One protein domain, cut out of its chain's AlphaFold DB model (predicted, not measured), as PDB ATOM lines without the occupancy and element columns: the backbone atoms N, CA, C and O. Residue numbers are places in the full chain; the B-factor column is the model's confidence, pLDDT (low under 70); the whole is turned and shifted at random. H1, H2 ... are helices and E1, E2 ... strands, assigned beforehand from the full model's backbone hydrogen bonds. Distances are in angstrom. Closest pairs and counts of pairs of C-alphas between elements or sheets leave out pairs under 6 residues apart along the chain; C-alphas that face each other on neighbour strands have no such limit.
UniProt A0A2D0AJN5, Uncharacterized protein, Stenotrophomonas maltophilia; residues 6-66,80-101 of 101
ATOM      1  N   VAL A   6      59.730 105.655  12.489       87.94
ATOM      2  CA  VAL A   6      59.182 106.246  11.269       87.94
ATOM      3  C   VAL A   6      59.430 107.744  11.311       87.94
ATOM      4  O   VAL A   6      58.905 108.455  12.165       87.94
ATOM      5  N   GLU A   7      60.244 108.219  10.381       89.69
ATOM      6  CA  GLU A   7      60.555 109.636  10.249       89.69
ATOM      7  C   GLU A   7      59.396 110.406   9.592       89.69
ATOM      8  O   GLU A   7      58.736 109.935   8.655       89.69
ATOM      9  N   LEU A   8      59.143 111.608  10.109       90.25
ATOM     10  CA  LEU A   8      58.093 112.505   9.642       90.25
ATOM     11  C   LEU A   8      58.656 113.549   8.678       90.25
ATOM     12  O   LEU A   8      59.751 114.063   8.882       90.25
ATOM     13  N   SER A   9      57.885 113.904   7.652       91.25
ATOM     14  CA  SER A   9      58.229 114.982   6.712       91.25
ATOM     15  C   SER A   9      57.540 116.302   7.038       91.25
ATOM     16  O   SER A   9      58.082 117.366   6.746       91.25
ATOM     17  N   ALA A  10      56.343 116.251   7.623       90.38
ATOM     18  CA  ALA A  10      55.581 117.440   7.973       90.38
ATOM     19  C   ALA A  10      54.502 117.135   9.012       90.38
ATOM     20  O   ALA A  10      53.928 116.046   9.030       90.38
ATOM     21  N   ILE A  11      54.159 118.144   9.811       92.25
ATOM     22  CA  ILE A  11      52.934 118.171  10.611       92.25
ATOM     23  C   ILE A  11      52.227 119.497  10.337       92.25
ATOM     24  O   ILE A  11      52.864 120.547  10.322       92.25
ATOM     25  N   ARG A  12      50.917 119.457  10.090       93.81
ATOM     26  CA  ARG A  12      50.091 120.646   9.838       93.81
ATOM     27  C   ARG A  12      48.824 120.588  10.667       93.81
ATOM     28  O   ARG A  12      48.154 119.562  10.680       93.81
ATOM     29  N   PHE A  13      48.471 121.691  11.315       93.88
ATOM     30  CA  PHE A  13      47.183 121.817  11.986       93.88
ATOM     31  C   PHE A  13      46.063 122.017  10.956       93.88
ATOM     32  O   PHE A  13      46.205 122.825  10.040       93.88
ATOM     33  N   LEU A  14      44.967 121.269  11.098       94.06
ATOM     34  CA  LEU A  14      43.819 121.297  10.184       94.06
ATOM     35  C   LEU A  14      42.596 122.018  10.764       94.06
ATOM     36  O   LEU A  14      41.643 122.268  10.031       94.06
ATOM     37  N   GLY A  15      42.603 122.344  12.057       93.69
ATOM     38  CA  GLY A  15      41.432 122.842  12.777       93.69
ATOM     39  C   GLY A  15      40.932 121.835  13.810       93.69
ATOM     40  O   GLY A  15      41.687 120.991  14.287       93.69
ATOM     41  N   TYR A  16      39.654 121.929  14.162       92.81
ATOM     42  CA  TYR A  16      39.018 121.047  15.139       92.81
ATOM     43  C   TYR A  16      38.038 120.100  14.443       92.81
ATOM     44  O   TYR A  16      37.293 120.506  13.552       92.81
ATOM     45  N   ALA A  17      38.038 118.835  14.860       89.19
ATOM     46  CA  ALA A  17      37.057 117.842  14.450       89.19
ATOM     47  C   ALA A  17      35.651 118.227  14.934       89.19
ATOM     48  O   ALA A  17      35.497 119.009  15.872       89.19
ATOM     49  N   ALA A  18      34.620 117.564  14.401       88.75
ATOM     50  CA  ALA A  18      33.257 117.664  14.935       88.75
ATOM     51  C   ALA A  18      33.162 117.270  16.426       88.75
ATOM     52  O   ALA A  18      32.273 117.737  17.129       88.75
ATOM     53  N   SER A  19      34.099 116.452  16.923       85.81
ATOM     54  CA  SER A  19      34.218 116.106  18.345       85.81
ATOM     55  C   SER A  19      34.812 117.224  19.215       85.81
ATOM     56  O   SER A  19      34.952 117.039  20.417       85.81
ATOM     57  N   GLY A  20      35.225 118.351  18.627       88.75
ATOM     58  CA  GLY A  20      35.932 119.431  19.319       88.75
ATOM     59  C   GLY A  20      37.418 119.156  19.567       88.75
ATOM     60  O   GLY A  20      38.086 119.968  20.198       88.75
ATOM     61  N   HIS A  21      37.960 118.037  19.073       90.25
ATOM     62  CA  HIS A  21      39.376 117.700  19.242       90.25
ATOM     63  C   HIS A  21      40.230 118.284  18.105       90.25
ATOM     64  O   HIS A  21      39.809 118.223  16.947       90.25
ATOM     65  N   PRO A  22      41.426 118.824  18.390       92.69
ATOM     66  CA  PRO A  22      42.336 119.331  17.369       92.69
ATOM     67  C   PRO A  22      42.766 118.223  16.402       92.69
ATOM     68  O   PRO A  22      43.054 117.093  16.807       92.69
ATOM     69  N   GLN A  23      42.811 118.568  15.117       93.81
ATOM     70  CA  GLN A  23      43.204 117.680  14.032       93.81
ATOM     71  C   GLN A  23      44.515 118.116  13.397       93.81
ATOM     72  O   GLN A  23      44.726 119.292  13.099       93.81
ATOM     73  N   PHE A  24      45.368 117.137  13.116       93.31
ATOM     74  CA  PHE A  24      46.644 117.352  12.453       93.31
ATOM     75  C   PHE A  24      46.787 116.419  11.263       93.31
ATOM     76  O   PHE A  24      46.407 115.251  11.329       93.31
ATOM     77  N   ARG A  25      47.380 116.924  10.183       93.31
ATOM     78  CA  ARG A  25      47.918 116.101   9.105       93.31
ATOM     79  C   ARG A  25      49.375 115.813   9.381       93.31
ATOM     80  O   ARG A  25      50.150 116.750   9.557       93.31
ATOM     81  N   VAL A  26      49.733 114.541   9.383       92.19
ATOM     82  CA  VAL A  26      51.101 114.071   9.566       92.19
ATOM     83  C   VAL A  26      51.545 113.413   8.269       92.19
ATOM     84  O   VAL A  26      50.914 112.466   7.808       92.19
ATOM     85  N   GLY A  27      52.605 113.943   7.668       91.81
ATOM     86  CA  GLY A  27      53.262 113.370   6.498       91.81
ATOM     87  C   GLY A  27      54.460 112.523   6.912       91.81
ATOM     88  O   GLY A  27      55.213 112.905   7.811       91.81
ATOM     89  N   LEU A  28      54.658 111.392   6.242       90.50
ATOM     90  CA  LEU A  28      55.852 110.562   6.384       90.50
ATOM     91  C   LEU A  28      56.927 111.001   5.388       90.50
ATOM     92  O   LEU A  28      56.623 111.416   4.265       90.50
ATOM     93  N   SER A  29      58.195 110.926   5.789       91.38
ATOM     94  CA  SER A  29      59.316 111.090   4.860       91.38
ATOM     95  C   SER A  29      59.463 109.854   3.967       91.38
ATOM     96  O   SER A  29      58.831 108.817   4.178       91.38
ATOM     97  N   GLU A  30      60.306 109.934   2.940       91.00
ATOM     98  CA  GLU A  30      60.602 108.769   2.104       91.00
ATOM     99  C   GLU A  30      61.210 107.611   2.911       91.00
ATOM    100  O   GLU A  30      60.749 106.474   2.783       91.00
ATOM    101  N   SER A  31      62.159 107.918   3.798       90.06
ATOM    102  CA  SER A  31      62.747 106.988   4.769       90.06
ATOM    103  C   SER A  31      61.694 106.420   5.726       90.06
ATOM    104  O   SER A  31      61.649 105.207   5.928       90.06
ATOM    105  N   GLY A  32      60.789 107.251   6.257       89.12
ATOM    106  CA  GLY A  32      59.691 106.813   7.121       89.12
ATOM    107  C   GLY A  32      58.737 105.840   6.422       89.12
ATOM    108  O   GLY A  32      58.389 104.798   6.983       89.12
ATOM    109  N   ARG A  33      58.375 106.112   5.161       89.12
ATOM    110  CA  ARG A  33      57.569 105.189   4.341       89.12
ATOM    111  C   ARG A  33      58.304 103.882   4.059       89.12
ATOM    112  O   ARG A  33      57.684 102.822   4.066       89.12
ATOM    113  N   ALA A  34      59.611 103.933   3.800       88.00
ATOM    114  CA  ALA A  34      60.418 102.735   3.590       88.00
ATOM    115  C   ALA A  34      60.486 101.866   4.857       88.00
ATOM    116  O   ALA A  34      60.283 100.654   4.770       88.00
ATOM    117  N   ALA A  35      60.675 102.479   6.031       87.88
ATOM    118  CA  ALA A  35      60.650 101.789   7.320       87.88
ATOM    119  C   ALA A  35      59.283 101.140   7.590       87.88
ATOM    120  O   ALA A  35      59.213  99.966   7.956       87.88
ATOM    121  N   LEU A  36      58.195 101.871   7.329       86.44
ATOM    122  CA  LEU A  36      56.833 101.360   7.447       86.44
ATOM    123  C   LEU A  36      56.587 100.158   6.525       86.44
ATOM    124  O   LEU A  36      56.060  99.138   6.973       86.44
ATOM    125  N   ARG A  37      56.992 100.246   5.252       85.69
ATOM    126  CA  ARG A  37      56.895  99.134   4.297       85.69
ATOM    127  C   ARG A  37      57.672  97.917   4.783       85.69
ATOM    128  O   ARG A  37      57.099  96.837   4.862       85.69
ATOM    129  N   ALA A  38      58.935  98.097   5.170       86.19
ATOM    130  CA  ALA A  38      59.784  97.012   5.657       86.19
ATOM    131  C   ALA A  38      59.184  96.307   6.884       86.19
ATOM    132  O   ALA A  38      59.181  95.080   6.954       86.19
ATOM    133  N   PHE A  39      58.619  97.076   7.818       84.88
ATOM    134  CA  PHE A  39      57.932  96.533   8.991       84.88
ATOM    135  C   PHE A  39      56.655  95.760   8.635       84.88
ATOM    136  O   PHE A  39      56.317  94.770   9.284       84.88
ATOM    137  N   SER A  40      55.960  96.195   7.585       83.38
ATOM    138  CA  SER A  40      54.647  95.674   7.202       83.38
ATOM    139  C   SER A  40      54.703  94.402   6.345       83.38
ATOM    140  O   SER A  40      53.742  93.636   6.362       83.38
ATOM    141  N   ILE A  41      55.815  94.135   5.643       82.38
ATOM    142  CA  ILE A  41      55.964  93.006   4.694       82.38
ATOM    143  C   ILE A  41      55.541  91.655   5.294       82.38
ATOM    144  O   ILE A  41      54.862  90.878   4.630       82.38
ATOM    145  N   ASN A  42      55.886  91.389   6.556       81.44
ATOM    146  CA  ASN A  42      55.588  90.113   7.223       81.44
ATOM    147  C   ASN A  42      54.424  90.201   8.224       81.44
ATOM    148  O   ASN A  42      54.269  89.324   9.069       81.44
ATOM    149  N   ARG A  43      53.640  91.283   8.180       82.69
ATOM    150  CA  ARG A  43      52.583  91.580   9.162       82.69
ATOM    151  C   ARG A  43      51.223  91.856   8.510       82.69
ATOM    152  O   ARG A  43      50.335  92.417   9.148       82.69
ATOM    153  N   VAL A  44      51.042  91.455   7.249       86.62
ATOM    154  CA  VAL A  44      49.757  91.563   6.539       86.62
ATOM    155  C   VAL A  44      48.646  90.898   7.354       86.62
ATOM    156  O   VAL A  44      48.824  89.806   7.886       86.62
ATOM    157  N   GLY A  45      47.505  91.577   7.477       86.19
ATOM    158  CA  GLY A  45      46.392  91.137   8.321       86.19
ATOM    159  C   GLY A  45      46.469  91.609   9.776       86.19
ATOM    160  O   GLY A  45      45.552  91.331  10.545       86.19
ATOM    161  N   SER A  46      47.525  92.335  10.158       88.12
ATOM    162  CA  SER A  46      47.689  92.898  11.503       88.12
ATOM    163  C   SER A  46      47.433  94.402  11.528       88.12
ATOM    164  O   SER A  46      47.557  95.098  10.519       88.12
ATOM    165  N   TRP A  47      47.110  94.915  12.712       88.38
ATOM    166  CA  TRP A  47      47.119  96.347  12.978       88.38
ATOM    167  C   TRP A  47      48.497  96.780  13.457       88.38
ATOM    168  O   TRP A  47      49.158  96.064  14.205       88.38
ATOM    169  N   ILE A  48      48.901  97.971  13.043       87.56
ATOM    170  CA  ILE A  48      50.059  98.663  13.595       87.56
ATOM    171  C   ILE A  48      49.627  99.968  14.226       87.56
ATOM    172  O   ILE A  48      48.616 100.563  13.847       87.56
ATOM    173  N   HIS A  49      50.437 100.419  15.163       88.50
ATOM    174  CA  HIS A  49      50.253 101.641  15.908       88.50
ATOM    175  C   HIS A  49      51.454 102.541  15.672       88.50
ATOM    176  O   HIS A  49      52.598 102.085  15.653       88.50
ATOM    177  N   LEU A  50      51.164 103.815  15.450       85.81
ATOM    178  CA  LEU A  50      52.165 104.861  15.351       85.81
ATOM    179  C   LEU A  50      52.089 105.677  16.632       85.81
ATOM    180  O   LEU A  50      51.100 106.379  16.861       85.81
ATOM    181  N   ASP A  51      53.128 105.566  17.452       88.94
ATOM    182  CA  ASP A  51      53.182 106.185  18.769       88.94
ATOM    183  C   ASP A  51      54.174 107.358  18.770       88.94
ATOM    184  O   ASP A  51      55.263 107.277  18.201       88.94
ATOM    185  N   LEU A  52      53.805 108.451  19.436       85.44
ATOM    186  CA  LEU A  52      54.663 109.604  19.711       85.44
ATOM    187  C   LEU A  52      54.800 109.749  21.227       85.44
ATOM    188  O   LEU A  52      53.794 109.872  21.919       85.44
ATOM    189  N   ASP A  53      56.031 109.705  21.741       81.31
ATOM    190  CA  ASP A  53      56.335 109.732  23.184       81.31
ATOM    191  C   ASP A  53      55.525 108.710  24.015       81.31
ATOM    192  O   ASP A  53      55.093 108.987  25.132       81.31
ATOM    193  N   GLY A  54      55.264 107.523  23.459       80.25
ATOM    194  CA  GLY A  54      54.464 106.487  24.126       80.25
ATOM    195  C   GLY A  54      52.947 106.728  24.101       80.25
ATOM    196  O   GLY A  54      52.198 105.958  24.702       80.25
ATOM    197  N   ALA A  55      52.469 107.760  23.399       83.56
ATOM    198  CA  ALA A  55      51.053 107.979  23.128       83.56
ATOM    199  C   ALA A  55      50.700 107.583  21.689       83.56
ATOM    200  O   ALA A  55      51.313 108.053  20.730       83.56
ATOM    201  N   ARG A  56      49.662 106.758  21.532       86.12
ATOM    202  CA  ARG A  56      49.170 106.332  20.219       86.12
ATOM    203  C   ARG A  56      48.540 107.492  19.459       86.12
ATOM    204  O   ARG A  56      47.546 108.051  19.911       86.12
ATOM    205  N   LEU A  57      49.090 107.804  18.288       85.25
ATOM    206  CA  LEU A  57      48.560 108.825  17.384       85.25
ATOM    207  C   LEU A  57      47.532 108.260  16.412       85.25
ATOM    208  O   LEU A  57      46.480 108.851  16.191       85.25
ATOM    209  N   THR A  58      47.851 107.125  15.797       86.44
ATOM    210  CA  THR A  58      46.953 106.457  14.859       86.44
ATOM    211  C   THR A  58      47.224 104.964  14.820       86.44
ATOM    212  O   THR A  58      48.243 104.481  15.317       86.44
ATOM    213  N   SER A  59      46.291 104.231  14.223       85.62
ATOM    214  CA  SER A  59      46.473 102.827  13.879       85.62
ATOM    215  C   SER A  59      46.171 102.623  12.405       85.62
ATOM    216  O   SER A  59      45.210 103.189  11.888       85.62
ATOM    217  N   ALA A  60      46.970 101.800  11.741       83.62
ATOM    218  CA  ALA A  60      46.753 101.425  10.352       83.62
ATOM    219  C   ALA A  60      46.635  99.907  10.246       83.62
ATOM    220  O   ALA A  60      47.391  99.170  10.879       83.62
ATOM    221  N   PHE A  61      45.683  99.438   9.445       84.69
ATOM    222  CA  PHE A  61      45.595  98.027   9.103       84.69
ATOM    223  C   PHE A  61      46.583  97.721   7.979       84.69
ATOM    224  O   PHE A  61      46.586  98.398   6.948       84.69
ATOM    225  N   ILE A  62      47.416  96.697   8.161       84.31
ATOM    226  CA  ILE A  62      48.348  96.267   7.125       84.31
ATOM    227  C   ILE A  62      47.594  95.428   6.098       84.31
ATOM    228  O   ILE A  62      47.424  94.214   6.240       84.31
ATOM    229  N   GLY A  63      47.174  96.096   5.028       81.81
ATOM    230  CA  GLY A  63      46.785  95.446   3.784       81.81
ATOM    231  C   GLY A  63      47.998  95.076   2.915       81.81
ATOM    232  O   GLY A  63      49.117  95.513   3.184       81.81
ATOM    233  N   PRO A  64      47.779  94.326   1.821       73.12
ATOM    234  CA  PRO A  64      48.840  93.909   0.898       73.12
ATOM    235  C   PRO A  64      49.571  95.071   0.197       73.12
ATOM    236  O   PRO A  64      50.626  94.859  -0.390       73.12
ATOM    237  N   ALA A  65      49.036  96.293   0.264       69.38
ATOM    238  CA  ALA A  65      49.605  97.488  -0.356       69.38
ATOM    239  C   ALA A  65      49.568  98.706   0.587       69.38
ATOM    240  O   ALA A  65      49.153  99.791   0.186       69.38
ATOM    241  N   LEU A  66      49.945  98.535   1.862       76.38
ATOM    242  CA  LEU A  66      50.017  99.667   2.790       76.38
ATOM    243  C   LEU A  66      51.080 100.684   2.321       76.38
ATOM    244  O   LEU A  66      52.280 100.470   2.494       76.38
ATOM    245  N   LEU A  80      49.878 116.250  24.225       88.19
ATOM    246  CA  LEU A  80      50.205 115.791  22.877       88.19
ATOM    247  C   LEU A  80      49.737 116.801  21.826       88.19
ATOM    248  O   LEU A  80      50.463 117.085  20.875       88.19
ATOM    249  N   SER A  81      48.556 117.389  22.031       89.75
ATOM    250  CA  SER A  81      48.037 118.472  21.196       89.75
ATOM    251  C   SER A  81      48.974 119.686  21.191       89.75
ATOM    252  O   SER A  81      49.363 120.159  20.121       89.75
ATOM    253  N   ALA A  82      49.412 120.149  22.367       90.31
ATOM    254  CA  ALA A  82      50.345 121.267  22.488       90.31
ATOM    255  C   ALA A  82      51.676 120.986  21.770       90.31
ATOM    256  O   ALA A  82      52.192 121.846  21.052       90.31
ATOM    257  N   LYS A  83      52.200 119.758  21.892       89.56
ATOM    258  CA  LYS A  83      53.424 119.343  21.198       89.56
ATOM    259  C   LYS A  83      53.257 119.366  19.677       89.56
ATOM    260  O   LYS A  83      54.098 119.930  18.980       89.56
ATOM    261  N   LEU A  84      52.174 118.791  19.152       90.12
ATOM    262  CA  LEU A  84      51.905 118.779  17.710       90.12
ATOM    263  C   LEU A  84      51.681 120.185  17.151       90.12
ATOM    264  O   LEU A  84      52.132 120.471  16.044       90.12
ATOM    265  N   HIS A  85      51.055 121.080  17.918       91.69
ATOM    266  CA  HIS A  85      50.966 122.495  17.566       91.69
ATOM    267  C   HIS A  85      52.341 123.156  17.472       91.69
ATOM    268  O   HIS A  85      52.624 123.810  16.469       91.69
ATOM    269  N   ALA A  86      53.208 122.952  18.468       90.12
ATOM    270  CA  ALA A  86      54.551 123.524  18.463       90.12
ATOM    271  C   ALA A  86      55.379 123.028  17.262       90.12
ATOM    272  O   ALA A  86      56.062 123.818  16.610       90.12
ATOM    273  N   ILE A  87      55.262 121.743  16.907       89.69
ATOM    274  CA  ILE A  87      55.902 121.178  15.709       89.69
ATOM    275  C   ILE A  87      55.302 121.779  14.431       89.69
ATOM    276  O   ILE A  87      56.041 122.195  13.541       89.69
ATOM    277  N   ALA A  88      53.973 121.877  14.338       89.19
ATOM    278  CA  ALA A  88      53.294 122.451  13.173       89.19
ATOM    279  C   ALA A  88      53.631 123.938  12.951       89.19
ATOM    280  O   ALA A  88      53.565 124.424  11.825       89.19
ATOM    281  N   GLN A  89      54.005 124.654  14.014       89.56
ATOM    282  CA  GLN A  89      54.483 126.039  13.970       89.56
ATOM    283  C   GLN A  89      55.995 126.153  13.701       89.56
ATOM    284  O   GLN A  89      56.511 127.264  13.619       89.56
ATOM    285  N   GLY A  90      56.714 125.032  13.576       85.38
ATOM    286  CA  GLY A  90      58.167 125.009  13.384       85.38
ATOM    287  C   GLY A  90      58.973 125.395  14.628       85.38
ATOM    288  O   GLY A  90      60.165 125.666  14.520       85.38
ATOM    289  N   LEU A  91      58.341 125.428  15.805       84.38
ATOM    290  CA  LEU A  91      58.993 125.756  17.078       84.38
ATOM    291  C   LEU A  91      59.793 124.575  17.641       84.38
ATOM    292  O   LEU A  91      60.686 124.760  18.463       84.38
ATOM    293  N   VAL A  92      59.450 123.358  17.215       84.00
ATOM    294  CA  VAL A  92      60.080 122.105  17.637       84.00
ATOM    295  C   VAL A  92      60.415 121.288  16.395       84.00
ATOM    296  O   VAL A  92      59.676 121.306  15.409       84.00
ATOM    297  N   THR A  93      61.533 120.566  16.439       81.69
ATOM    298  CA  THR A  93      61.942 119.659  15.364       81.69
ATOM    299  C   THR A  93      60.928 118.535  15.162       81.69
ATOM    300  O   THR A  93      60.234 118.111  16.091       81.69
ATOM    301  N   LEU A  94      60.840 118.036  13.927       80.44
ATOM    302  CA  LEU A  94      59.968 116.912  13.607       80.44
ATOM    303  C   LEU A  94      60.415 115.667  14.389       80.44
ATOM    304  O   LEU A  94      61.584 115.280  14.306       80.44
ATOM    305  N   PRO A  95      59.512 115.044  15.160       79.62
ATOM    306  CA  PRO A  95      59.838 113.845  15.903       79.62
ATOM    307  C   PRO A  95      59.812 112.619  14.988       79.62
ATOM    308  O   PRO A  95      59.318 112.651  13.862       79.62
ATOM    309  N   TRP A  96      60.305 111.513  15.526       82.75
ATOM    310  CA  TRP A  96      60.176 110.192  14.934       82.75
ATOM    311  C   TRP A  96      59.016 109.485  15.633       82.75
ATOM    312  O   TRP A  96      58.837 109.640  16.842       82.75
ATOM    313  N   LEU A  97      58.231 108.714  14.888       85.38
ATOM    314  CA  LEU A  97      57.191 107.859  15.453       85.38
ATOM    315  C   LEU A  97      57.742 106.467  15.712       85.38
ATOM    316  O   LEU A  97      58.585 105.982  14.965       85.38
ATOM    317  N   ILE A  98      57.242 105.806  16.745       84.25
ATOM    318  CA  ILE A  98      57.592 104.423  17.054       84.25
ATOM    319  C   ILE A  98      56.511 103.518  16.464       84.25
ATOM    320  O   ILE A  98      55.320 103.749  16.676       84.25
ATOM    321  N   LEU A  99      56.926 102.487  15.726       79.25
ATOM    322  CA  LEU A  99      56.029 101.435  15.258       79.25
ATOM    323  C   LEU A  99      55.819 100.394  16.358       79.25
ATOM    324  O   LEU A  99      56.751  99.680  16.741       79.25
ATOM    325  N   GLY A 100      54.580 100.290  16.831       75.88
ATOM    326  CA  GLY A 100      54.102  99.221  17.704       75.88
ATOM    327  C   GLY A 100      53.141  98.288  16.966       75.88
ATOM    328  O   GLY A 100      52.468  98.699  16.020       75.88
ATOM    329  N   GLY A 101      53.064  97.028  17.383       65.75
ATOM    330  CA  GLY A 101      52.122  96.044  16.845       65.75
ATOM    331  C   GLY A 101      52.329  94.677  17.454       65.75
ATOM    332  O   GLY A 101      53.519  94.327  17.641       65.75
TER     333      GLY A 101
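AT A GLANCE: This is residues 6 to 66 and 80 to 101 of the 101 residues of an uncharacterized protein of Stenotrophomonas maltophilia (UniProt A0A2D0AJN5). A single sheet of five strands is strongly curled, like part of a barrel that stays open between its edge strands E2 and E4. Two hairpins, E1 with E2 and E3 with E4, are joined side by side through E5, and the helices H1 and H2 pack on opposite faces of the sheet. The printed part has 83 residues, with two named helices and five named strands in the order E1 E2 H1 E3 E4 H2 E5; the sheet, in the order E2 E1 E5 E3 E4, is antiparallel throughout, and the class is mixed, helices and strands. The whole is compact, with a radius of gyration of the C-alphas of 13.4 A and spans of 36 by 28 by 21 A.

HOW THE PARTS SIT: E1, residues 6 to 16, bends by 74 degrees at residue 9. Its residues 8 to 16 pair antiparallel with E2, residues 22 to 28, in a hairpin, where N 12 and O 25 are 2.9 A apart, within hydrogen-bond range. H1, residues 30 to 40, is on the sheet at a height of 8.2 A, and the closest C-alphas of E1 and H1, those of Val 6 and Gly 32, are 4.2 A apart. E3, residues 47 to 52, forms a hairpin with E4, residues 55 to 61, with N 48 and O 60 at 2.9 A. On the local plane, H1 runs slantwise to E3 at 39 degrees. H2, residues 80 to 88, is on the opposite face from H1, at a height of 7.7 A; the C-alphas of Arg 12 and Ala 88, the closest of E1 and H2, are 5.0 A apart. E5, residues 96 to 100, is staggered: it pairs with E1 over residues 96 to 97, N 6 and O 97 being 2.7 A apart, and with E3 over residues 98 to 100, N 98 and O 51 being 2.9 A apart. E2 and E4 are apart, and so are H1 and H2. In H1 and H2 every O i to N i+4 pair is within hydrogen-bond range.

IN THESE COORDINATES: E1 begins at C-alpha 6 (59.182, 106.246, 11.269) and measures 25.3 A from first to last C-alpha. E2 measures 19.5 A, H1 15.3 A, E3 16.7 A and E4 18.0 A. H2 begins at C-alpha 80 (50.205, 115.791, 22.877) and measures 12.2 A. E5, 12.8 A, ends at C-alpha 100 (54.102, 99.221, 17.704).

THE WHOLE: The two C-alphas farthest apart, those of Gly 45 and Leu 91, are 37.9 A apart. Residues 67 to 79 are not printed, and C-alphas 66 and 80 across this cut are 25.8 A apart. Of the links that are printed whole, none is long. The mean pLDDT of the printed part is 86.7, and residues 65 and 101 are under 70.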